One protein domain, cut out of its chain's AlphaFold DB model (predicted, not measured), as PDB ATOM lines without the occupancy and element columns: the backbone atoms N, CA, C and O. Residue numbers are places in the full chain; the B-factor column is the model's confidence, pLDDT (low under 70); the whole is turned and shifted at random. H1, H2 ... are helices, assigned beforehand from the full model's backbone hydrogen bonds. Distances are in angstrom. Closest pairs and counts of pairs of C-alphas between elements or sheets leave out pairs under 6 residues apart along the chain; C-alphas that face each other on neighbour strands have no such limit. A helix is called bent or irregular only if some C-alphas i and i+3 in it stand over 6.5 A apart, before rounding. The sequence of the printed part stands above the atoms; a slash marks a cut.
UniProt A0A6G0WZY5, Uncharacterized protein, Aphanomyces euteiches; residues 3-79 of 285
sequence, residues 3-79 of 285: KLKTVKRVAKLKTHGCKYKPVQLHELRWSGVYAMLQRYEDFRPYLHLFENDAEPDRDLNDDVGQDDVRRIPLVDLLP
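What this domain is: This is residues 3 to 79 of the 285 residues of an uncharacterized protein of Aphanomyces euteiches (UniProt A0A6G0WZY5). This domain has little regular structure: one long helix, H2, kinked into an L, with the short helix H1 set nearly square to it and long loops making up the rest. Residues 61 to 67 stick out as a free loop. Of the 77 printed residues, 30 are in the two named helices, H1 then H2; the class is all helix, with no named strand. The whole is only just compact, close to loose, with a radius of gyration of the C-alphas of 13.4 A and spans of 34 by 33 by 21 A.

How they stand to each other: Look first at H2, residues 30 to 50, which has a kink of 64 degrees near residue 44; it is irregular, with C-alphas 42 and 45 7.2 A apart. H1, residues 7 to 15, is close to H2 but not clearly touching: their closest C-alphas, those of Leu 13 and Tyr 46, are 7.1 A apart. Their lines are about perpendicular, at 76 degrees. Every O i to N i+4 pair is within hydrogen-bond range in H1, and 12 of 17 in H2.

Where its parts are: Find C-alpha 30 at (20.388, -54.662, 22.622); from there H2 runs 28.2 A to C-alpha 50 at (44.683, -41.689, 16.432). H1 begins at C-alpha 7, (45.327, -42.593, 30.401), and measures 12.2 A.

The domain as a whole: The C-alphas farthest apart, those of Gly 17 and Asp 63, are 37.0 A apart. The printed part has no cut, and the link from H1 to H2 is long, with 14 residues. Confidence is under 70 at residues 26 to 29, 58 to 69 and 71.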
ATOM      1  N   LYS A   3      40.172 -49.646  24.005       76.62
ATOM      2  CA  LYS A   3      41.465 -49.036  23.659       76.62
ATOM      3  C   LYS A   3      41.584 -47.551  23.979       76.62
ATOM      4  O   LYS A   3      42.657 -47.102  24.355       76.62
ATOM      5  N   LEU A   4      40.488 -46.801  23.883       77.56
ATOM      6  CA  LEU A   4      40.468 -45.367  24.175       77.56
ATOM      7  C   LEU A   4      40.488 -45.072  25.683       77.56
ATOM      8  O   LEU A   4      40.616 -43.913  26.057       77.56
ATOM      9  N   LYS A   5      40.355 -46.088  26.552       80.50
ATOM     10  CA  LYS A   5      40.313 -45.939  28.019       80.50
ATOM     11  C   LYS A   5      41.693 -45.712  28.649       80.50
ATOM     12  O   LYS A   5      41.760 -45.363  29.825       80.50
ATOM     13  N   THR A   6      42.784 -45.902  27.908       81.00
ATOM     14  CA  THR A   6      44.134 -45.679  28.441       81.00
ATOM     15  C   THR A   6      44.335 -44.211  28.814       81.00
ATOM     16  O   THR A   6      43.808 -43.311  28.159       81.00
ATOM     17  N   VAL A   7      45.116 -43.953  29.868       81.62
ATOM     18  CA  VAL A   7      45.327 -42.593  30.401       81.62
ATOM     19  C   VAL A   7      45.824 -41.639  29.308       81.62
ATOM     20  O   VAL A   7      45.282 -40.545  29.166       81.62
ATOM     21  N   LYS A   8      46.772 -42.088  28.472       83.62
ATOM     22  CA  LYS A   8      47.325 -41.334  27.333       83.62
ATOM     23  C   LYS A   8      46.243 -40.928  26.322       83.62
ATOM     24  O   LYS A   8      46.148 -39.758  25.956       83.62
ATOM     25  N   ARG A   9      45.397 -41.871  25.895       83.62
ATOM     26  CA  ARG A   9      44.361 -41.632  24.874       83.62
ATOM     27  C   ARG A   9      43.192 -40.814  25.427       83.62
ATOM     28  O   ARG A   9      42.710 -39.916  24.743       83.62
ATOM     29  N   VAL A  10      42.798 -41.034  26.685       84.62
ATOM     30  CA  VAL A  10      41.803 -40.193  27.375       84.62
ATOM     31  C   VAL A  10      42.305 -38.760  27.541       84.62
ATOM     32  O   VAL A  10      41.534 -37.825  27.328       84.62
ATOM     33  N   ALA A  11      43.572 -38.568  27.917       84.81
ATOM     34  CA  ALA A  11      44.163 -37.237  28.025       84.81
ATOM     35  C   ALA A  11      44.128 -36.518  26.671       84.81
ATOM     36  O   ALA A  11      43.621 -35.403  26.599       84.81
ATOM     37  N   LYS A  12      44.537 -37.199  25.591       85.50
ATOM     38  CA  LYS A  12      44.479 -36.660  24.223       85.50
ATOM     39  C   LYS A  12      43.059 -36.233  23.831       85.50
ATOM     40  O   LYS A  12      42.860 -35.108  23.388       85.50
ATOM     41  N   LEU A  13      42.058 -37.082  24.073       87.31
ATOM     42  CA  LEU A  13      40.648 -36.755  23.818       87.31
ATOM     43  C   LEU A  13      40.191 -35.503  24.579       87.31
ATOM     44  O   LEU A  13      39.537 -34.635  24.003       87.31
ATOM     45  N   LYS A  14      40.552 -35.384  25.862       86.94
ATOM     46  CA  LYS A  14      40.190 -34.227  26.693       86.94
ATOM     47  C   LYS A  14      40.850 -32.935  26.220       86.94
ATOM     48  O   LYS A  14      40.177 -31.910  26.190       86.94
ATOM     49  N   THR A  15      42.123 -32.983  25.832       88.75
ATOM     50  CA  THR A  15      42.850 -31.816  25.309       88.75
ATOM     51  C   THR A  15      42.185 -31.253  24.055       88.75
ATOM     52  O   THR A  15      42.120 -30.040  23.890       88.75
ATOM     53  N   HIS A  16      41.608 -32.115  23.217       86.00
ATOM     54  CA  HIS A  16      40.856 -31.714  22.026       86.00
ATOM     55  C   HIS A  16      39.359 -31.455  22.291       86.00
ATOM     56  O   HIS A  16      38.568 -31.361  21.357       86.00
ATOM     57  N   GLY A  17      38.943 -31.328  23.557       85.12
ATOM     58  CA  GLY A  17      37.581 -30.930  23.924       85.12
ATOM     59  C   GLY A  17      36.528 -32.041  23.853       85.12
ATOM     60  O   GLY A  17      35.332 -31.751  23.923       85.12
ATOM     61  N   CYS A  18      36.929 -33.312  23.746       85.50
ATOM     62  CA  CYS A  18      35.987 -34.426  23.790       85.50
ATOM     63  C   CYS A  18      35.395 -34.574  25.201       85.50
ATOM     64  O   CYS A  18      36.096 -34.868  26.174       85.50
ATOM     65  N   LYS A  19      34.076 -34.388  25.315       84.00
ATOM     66  CA  LYS A  19      33.327 -34.526  26.579       84.00
ATOM     67  C   LYS A  19      32.938 -35.976  26.885       84.00
ATOM     68  O   LYS A  19      32.562 -36.296  28.014       84.00
ATOM     69  N   TYR A  20      33.011 -36.853  25.889       83.19
ATOM     70  CA  TYR A  20      32.572 -38.234  26.005       83.19
ATOM     71  C   TYR A  20      33.644 -39.099  26.669       83.19
ATOM     72  O   TYR A  20      34.843 -38.933  26.455       83.19
ATOM     73  N   LYS A  21      33.204 -40.064  27.480       82.69
ATOM     74  CA  LYS A  21      34.087 -41.063  28.095       82.69
ATOM     75  C   LYS A  21      33.978 -42.398  27.355       82.69
ATOM     76  O   LYS A  21      32.864 -42.777  26.970       82.69
ATOM     77  N   PRO A  22      35.096 -43.118  27.168       81.31
ATOM     78  CA  PRO A  22      35.065 -44.459  26.616       81.31
ATOM     79  C   PRO A  22      34.424 -45.421  27.615       81.31
ATOM     80  O   PRO A  22      34.777 -45.448  28.795       81.31
ATOM     81  N   VAL A  23      33.468 -46.206  27.128       80.94
ATOM     82  CA  VAL A  23      32.702 -47.178  27.915       80.94
ATOM     83  C   VAL A  23      32.973 -48.573  27.357       80.94
ATOM     84  O   VAL A  23      33.215 -48.734  26.159       80.94
ATOM     85  N   GLN A  24      33.001 -49.573  28.234       76.38
ATOM     86  CA  GLN A  24      33.067 -50.971  27.825       76.38
ATOM     87  C   GLN A  24      31.661 -51.441  27.463       76.38
ATOM     88  O   GLN A  24      30.715 -51.143  28.190       76.38
ATOM     89  N   LEU A  25      31.529 -52.164  26.351       71.62
ATOM     90  CA  LEU A  25      30.260 -52.783  25.995       71.62
ATOM     91  C   LEU A  25      29.847 -53.731  27.126       71.62
ATOM     92  O   LEU A  25      30.632 -54.574  27.560       71.62
ATOM     93  N   HIS A  26      28.622 -53.566  27.605       67.12
ATOM     94  CA  HIS A  26      27.980 -54.536  28.470       67.12
ATOM     95  C   HIS A  26      26.946 -55.275  27.621       67.12
ATOM     96  O   HIS A  26      25.927 -54.697  27.251       67.12
ATOM     97  N   GLU A  27      27.242 -56.524  27.265       60.94
ATOM     98  CA  GLU A  27      26.525 -57.312  26.244       60.94
ATOM     99  C   GLU A  27      25.105 -57.747  26.642       60.94
ATOM    100  O   GLU A  27      24.432 -58.447  25.898       60.94
ATOM    101  N   LEU A  28      24.601 -57.329  27.805       56.78
ATOM    102  CA  LEU A  28      23.360 -57.885  28.344       56.78
ATOM    103  C   LEU A  28      22.079 -57.350  27.688       56.78
ATOM    104  O   LEU A  28      21.008 -57.896  27.948       56.78
ATOM    105  N   ARG A  29      22.132 -56.266  26.897       65.06
ATOM    106  CA  ARG A  29      20.933 -55.661  26.283       65.06
ATOM    107  C   ARG A  29      21.239 -55.055  24.918       65.06
ATOM    108  O   ARG A  29      22.234 -54.352  24.759       65.06
ATOM    109  N   TRP A  30      20.325 -55.241  23.969       74.44
ATOM    110  CA  TRP A  30      20.388 -54.662  22.622       74.44
ATOM    111  C   TRP A  30      20.502 -53.120  22.633       74.44
ATOM    112  O   TRP A  30      21.258 -52.551  21.848       74.44
ATOM    113  N   SER A  31      19.867 -52.440  23.599       74.75
ATOM    114  CA  SER A  31      20.021 -50.992  23.810       74.75
ATOM    115  C   SER A  31      21.450 -50.592  24.194       74.75
ATOM    116  O   SER A  31      21.890 -49.485  23.894       74.75
ATOM    117  N   GLY A  32      22.213 -51.505  24.803       79.56
ATOM    118  CA  GLY A  32      23.644 -51.342  25.044       79.56
ATOM    119  C   GLY A  32      24.453 -51.344  23.747       79.56
ATOM    120  O   GLY A  32      25.348 -50.516  23.595       79.56
ATOM    121  N   VAL A  33      24.108 -52.212  22.790       82.06
ATOM    122  CA  VAL A  33      24.745 -52.253  21.461       82.06
ATOM    123  C   VAL A  33      24.450 -50.966  20.690       82.06
ATOM    124  O   VAL A  33      25.381 -50.311  20.220       82.06
ATOM    125  N   TYR A  34      23.184 -50.537  20.651       85.31
ATOM    126  CA  TYR A  34      22.792 -49.269  20.028       85.31
ATOM    127  C   TYR A  34      23.515 -48.071  20.656       85.31
ATOM    128  O   TYR A  34      24.120 -47.261  19.954       85.31
ATOM    129  N   ALA A  35      23.526 -47.981  21.991       84.44
ATOM    130  CA  ALA A  35      24.207 -46.906  22.707       84.44
ATOM    131  C   ALA A  35      25.723 -46.895  22.458       84.44
ATOM    132  O   ALA A  35      26.344 -45.832  22.493       84.44
ATOM    133  N   MET A  36      26.329 -48.058  22.206       85.62
ATOM    134  CA  MET A  36      27.746 -48.162  21.867       85.62
ATOM    135  C   MET A  36      28.046 -47.688  20.448       85.62
ATOM    136  O   MET A  36      29.026 -46.964  20.272       85.62
ATOM    137  N   LEU A  37      27.204 -48.022  19.466       86.62
ATOM    138  CA  LEU A  37      27.323 -47.495  18.102       86.62
ATOM    139  C   LEU A  37      27.076 -45.984  18.060       86.62
ATOM    140  O   LEU A  37      27.842 -45.247  17.446       86.62
ATOM    141  N   GLN A  38      26.070 -45.499  18.791       87.12
ATOM    142  CA  GLN A  38      25.824 -44.065  18.929       87.12
ATOM    143  C   GLN A  38      27.022 -43.345  19.550       87.12
ATOM    144  O   GLN A  38      27.454 -42.310  19.054       87.12
ATOM    145  N   ARG A  39      27.595 -43.918  20.611       86.69
ATOM    146  CA  ARG A  39      28.792 -43.367  21.249       86.69
ATOM    147  C   ARG A  39      29.979 -43.367  20.296       86.69
ATOM    148  O   ARG A  39      30.765 -42.432  20.329       86.69
ATOM    149  N   TYR A  40      30.135 -44.403  19.479       86.94
ATOM    150  CA  TYR A  40      31.165 -44.430  18.449       86.94
ATOM    151  C   TYR A  40      31.025 -43.234  17.490       86.94
ATOM    152  O   TYR A  40      32.006 -42.518  17.300       86.94
ATOM    153  N   GLU A  41      29.817 -42.939  16.994       87.06
ATOM    154  CA  GLU A  41      29.568 -41.735  16.182       87.06
ATOM    155  C   GLU A  41      29.917 -40.439  16.925       87.06
ATOM    156  O   GLU A  41      30.510 -39.532  16.343       87.06
ATOM    157  N   ASP A  42      29.640 -40.365  18.230       87.50
ATOM    158  CA  ASP A  42      30.016 -39.209  19.054       87.50
ATOM    159  C   ASP A  42      31.550 -39.029  19.155       87.50
ATOM    160  O   ASP A  42      32.048 -37.910  19.306       87.50
ATOM    161  N   PHE A  43      32.316 -40.125  19.071       86.25
ATOM    162  CA  PHE A  43      33.783 -40.111  19.049       86.25
ATOM    163  C   PHE A  43      34.377 -39.928  17.654       86.25
ATOM    164  O   PHE A  43      35.530 -39.501  17.562       86.25
ATOM    165  N   ARG A  44      33.619 -40.202  16.586       86.06
ATOM    166  CA  ARG A  44      34.077 -40.149  15.189       86.06
ATOM    167  C   ARG A  44      34.853 -38.873  14.838       86.06
ATOM    168  O   ARG A  44      35.929 -39.005  14.255       86.06
ATOM    169  N   PRO A  45      34.422 -37.657  15.240       88.12
ATOM    170  CA  PRO A  45      35.163 -36.430  14.938       88.12
ATOM    171  C   PRO A  45      36.579 -36.395  15.520       88.12
ATOM    172  O   PRO A  45      37.406 -35.634  15.038       88.12
ATOM    173  N   TYR A  46      36.873 -37.208  16.535       86.94
ATOM    174  CA  TYR A  46      38.154 -37.254  17.237       86.94
ATOM    175  C   TYR A  46      39.025 -38.446  16.827       86.94
ATOM    176  O   TYR A  46      40.157 -38.550  17.297       86.94
ATOM    177  N   LEU A  47      38.525 -39.357  15.983       85.38
ATOM    178  CA  LEU A  47      39.259 -40.572  15.615       85.38
ATOM    179  C   LEU A  47      40.497 -40.286  14.759       85.38
ATOM    180  O   LEU A  47      41.501 -40.970  14.934       85.38
ATOM    181  N   HIS A  48      40.475 -39.220  13.953       84.25
ATOM    182  CA  HIS A  48      41.632 -38.761  13.171       84.25
ATOM    183  C   HIS A  48      42.870 -38.480  14.048       84.25
ATOM    184  O   HIS A  48      44.011 -38.620  13.621       84.25
ATOM    185  N   LEU A  49      42.668 -38.148  15.330       84.44
ATOM    186  CA  LEU A  49      43.761 -37.934  16.283       84.44
ATOM    187  C   LEU A  49      44.582 -39.210  16.535       84.44
ATOM    188  O   LEU A  49      45.669 -39.121  17.109       84.44
ATOM    189  N   PHE A  50      44.074 -40.385  16.166       84.31
ATOM    190  CA  PHE A  50      44.683 -41.689  16.432       84.31
ATOM    191  C   PHE A  50      45.188 -42.403  15.175       84.31
ATOM    192  O   PHE A  50      45.633 -43.538  15.287       84.31
ATOM    193  N   GLU A  51      45.200 -41.745  14.013       80.75
ATOM    194  CA  GLU A  51      45.726 -42.319  12.759       80.75
ATOM    195  C   GLU A  51      47.200 -42.742  12.871       80.75
ATOM    196  O   GLU A  51      47.627 -43.696  12.239       80.75
ATOM    197  N   ASN A  52      47.965 -42.086  13.748       79.38
ATOM    198  CA  ASN A  52      49.371 -42.411  14.006       79.38
ATOM    199  C   ASN A  52      49.577 -43.283  15.265       79.38
ATOM    200  O   ASN A  52      50.706 -43.448  15.727       79.38
ATOM    201  N   ASP A  53      48.507 -43.791  15.889       80.12
ATOM    202  CA  ASP A  53      48.570 -44.597  17.120       80.12
ATOM    203  C   ASP A  53      48.805 -46.082  16.794       80.12
ATOM    204  O   ASP A  53      47.922 -46.935  16.934       80.12
ATOM    205  N   ALA A  54      50.028 -46.358  16.329       76.56
ATOM    206  CA  ALA A  54      50.512 -47.688  15.961       76.56
ATOM    207  C   ALA A  54      51.049 -48.502  17.159       76.56
ATOM    208  O   ALA A  54      51.406 -49.668  17.005       76.56
ATOM    209  N   GLU A  55      51.127 -47.912  18.359       72.62
ATOM    210  CA  GLU A  55      51.644 -48.620  19.534       72.62
ATOM    211  C   GLU A  55      50.568 -49.541  20.155       72.62
ATOM    212  O   GLU A  55      49.463 -49.080  20.488       72.62
ATOM    213  N   PRO A  56      50.879 -50.833  20.384       72.00
ATOM    214  CA  PRO A  56      50.039 -51.706  21.199       72.00
ATOM    215  C   PRO A  56      50.035 -51.244  22.666       72.00
ATOM    216  O   PRO A  56      50.884 -50.465  23.107       72.00
ATOM    217  N   ASP A  57      49.053 -51.703  23.449       70.25
ATOM    218  CA  ASP A  57      48.976 -51.306  24.861       70.25
ATOM    219  C   ASP A  57      50.123 -51.967  25.649       70.25
ATOM    220  O   ASP A  57      50.302 -53.179  25.572       70.25
ATOM    221  N   ARG A  58      50.891 -51.174  26.414       61.62
ATOM    222  CA  ARG A  58      52.161 -51.593  27.049       61.62
ATOM    223  C   ARG A  58      52.038 -52.614  28.196       61.62
ATOM    224  O   ARG A  58      53.062 -53.110  28.646       61.62
ATOM    225  N   ASP A  59      50.827 -52.969  28.628       60.62
ATOM    226  CA  ASP A  59      50.595 -53.846  29.787       60.62
ATOM    227  C   ASP A  59      50.101 -55.238  29.348       60.62
ATOM    228  O   ASP A  59      48.941 -55.612  29.562       60.62
ATOM    229  N   LEU A  60      50.970 -55.999  28.679       58.94
ATOM    230  CA  LEU A  60      50.728 -57.397  28.321       58.94
ATOM    231  C   LEU A  60      51.605 -58.289  29.204       58.94
ATOM    232  O   LEU A  60      52.824 -58.250  29.091       58.94
ATOM    233  N   ASN A  61      50.990 -59.091  30.075       61.53
ATOM    234  CA  ASN A  61      51.688 -60.229  30.679       61.53
ATOM    235  C   ASN A  61      51.902 -61.300  29.593       61.53
ATOM    236  O   ASN A  61      51.045 -61.450  28.717       61.53
ATOM    237  N   ASP A  62      52.984 -62.079  29.678       61.94
ATOM    238  CA  ASP A  62      53.313 -63.134  28.698       61.94
ATOM    239  C   ASP A  62      52.207 -64.203  28.543       61.94
ATOM    240  O   ASP A  62      52.116 -64.867  27.515       61.94
ATOM    241  N   ASP A  63      51.313 -64.303  29.530       64.81
ATOM    242  CA  ASP A  63      50.200 -65.260  29.619       64.81
ATOM    243  C   ASP A  63      48.923 -64.829  28.852       64.81
ATOM    244  O   ASP A  63      47.876 -65.475  28.909       64.81
ATOM    245  N   VAL A  64      48.957 -63.688  28.155       61.78
ATOM    246  CA  VAL A  64      47.806 -63.159  27.405       61.78
ATOM    247  C   VAL A  64      47.750 -63.783  26.006       61.78
ATOM    248  O   VAL A  64      48.690 -63.622  25.228       61.78
ATOM    249  N   GLY A  65      46.634 -64.435  25.659       63.91
ATOM    250  CA  GLY A  65      46.426 -65.111  24.369       63.91
ATOM    251  C   GLY A  65      46.717 -64.248  23.128       63.91
ATOM    252  O   GLY A  65      46.604 -63.019  23.159       63.91
ATOM    253  N   GLN A  66      47.098 -64.903  22.023       61.81
ATOM    254  CA  GLN A  66      47.505 -64.253  20.765       61.81
ATOM    255  C   GLN A  66      46.420 -63.336  20.164       61.81
ATOM    256  O   GLN A  66      46.773 -62.339  19.540       61.81
ATOM    257  N   ASP A  67      45.144 -63.592  20.459       61.09
ATOM    258  CA  ASP A  67      43.991 -62.828  19.957       61.09
ATOM    259  C   ASP A  67      43.545 -61.663  20.870       61.09
ATOM    260  O   ASP A  67      42.481 -61.074  20.658       61.09
ATOM    261  N   ASP A  68      44.302 -61.299  21.920       69.81
ATOM    262  CA  ASP A  68      43.902 -60.160  22.761       69.81
ATOM    263  C   ASP A  68      43.975 -58.854  21.959       69.81
ATOM    264  O   ASP A  68      45.037 -58.421  21.508       69.81
ATOM    265  N   VAL A  69      42.836 -58.165  21.876       69.06
ATOM    266  CA  VAL A  69      42.669 -56.827  21.294       69.06
ATOM    267  C   VAL A  69      43.756 -55.854  21.763       69.06
ATOM    268  O   VAL A  69      44.129 -54.956  21.017       69.06
ATOM    269  N   ARG A  70      44.310 -56.009  22.975       70.31
ATOM    270  CA  ARG A  70      45.445 -55.216  23.489       70.31
ATOM    271  C   ARG A  70      46.708 -55.268  22.613       70.31
ATOM    272  O   ARG A  70      47.405 -54.254  22.560       70.31
ATOM    273  N   ARG A  71      46.944 -56.366  21.889       69.12
ATOM    274  CA  ARG A  71      48.058 -56.547  20.938       69.12
ATOM    275  C   ARG A  71      47.845 -55.810  19.614       69.12
ATOM    276  O   ARG A  71      48.819 -55.461  18.962       69.12
ATOM    277  N   ILE A  72      46.593 -55.533  19.247       76.69
ATOM    278  CA  ILE A  72      46.250 -54.836  18.005       76.69
ATOM    279  C   ILE A  72      46.408 -53.317  18.213       76.69
ATOM    280  O   ILE A  72      45.854 -52.774  19.187       76.69
ATOM    281  N   PRO A  73      47.158 -52.611  17.350       79.81
ATOM    282  CA  PRO A  73      47.220 -51.154  17.339       79.81
ATOM    283  C   PRO A  73      45.838 -50.508  17.219       79.81
ATOM    284  O   PRO A  73      44.901 -51.081  16.668       79.81
ATOM    285  N   LEU A  74      45.678 -49.292  17.747       80.94
ATOM    286  CA  LEU A  74      44.389 -48.604  17.638       80.94
ATOM    287  C   LEU A  74      44.089 -48.197  16.189       80.94
ATOM    288  O   LEU A  74      42.924 -48.233  15.800       80.94
ATOM    289  N   VAL A  75      45.117 -47.836  15.416       82.88
ATOM    290  CA  VAL A  75      44.976 -47.452  14.004       82.88
ATOM    291  C   VAL A  75      44.326 -48.557  13.162       82.88
ATOM    292  O   VAL A  75      43.413 -48.267  12.399       82.88
ATOM    293  N   ASP A  76      44.690 -49.819  13.392       82.62
ATOM    294  CA  ASP A  76      44.156 -50.971  12.646       82.62
ATOM    295  C   ASP A  76      42.696 -51.291  13.003       82.62
ATOM    296  O   ASP A  76      42.028 -52.066  12.325       82.62
ATOM    297  N   LEU A  77      42.187 -50.698  14.087       82.81
ATOM    298  CA  LEU A  77      40.801 -50.824  14.533       82.81
ATOM    299  C   LEU A  77      39.934 -49.636  14.092       82.81
ATOM    300  O   LEU A  77      38.753 -49.583  14.453       82.81
ATOM    301  N   LEU A  78      40.504 -48.653  13.385       84.38
ATOM    302  CA  LEU A  78      39.735 -47.561  12.801       84.38
ATOM    303  C   LEU A  78      38.987 -48.088  11.570       84.38
ATOM    304  O   LEU A  78      39.623 -48.620  10.662       84.38
ATOM    305  N   PRO A  79      37.652 -47.951  11.513       85.12
ATOM    306  CA  PRO A  79      36.899 -48.458  10.381       85.12
ATOM    307  C   PRO A  79      37.226 -47.664   9.117       85.12
ATOM    308  O   PRO A  79      37.359 -46.437   9.131       85.12
TER     309      PRO A  79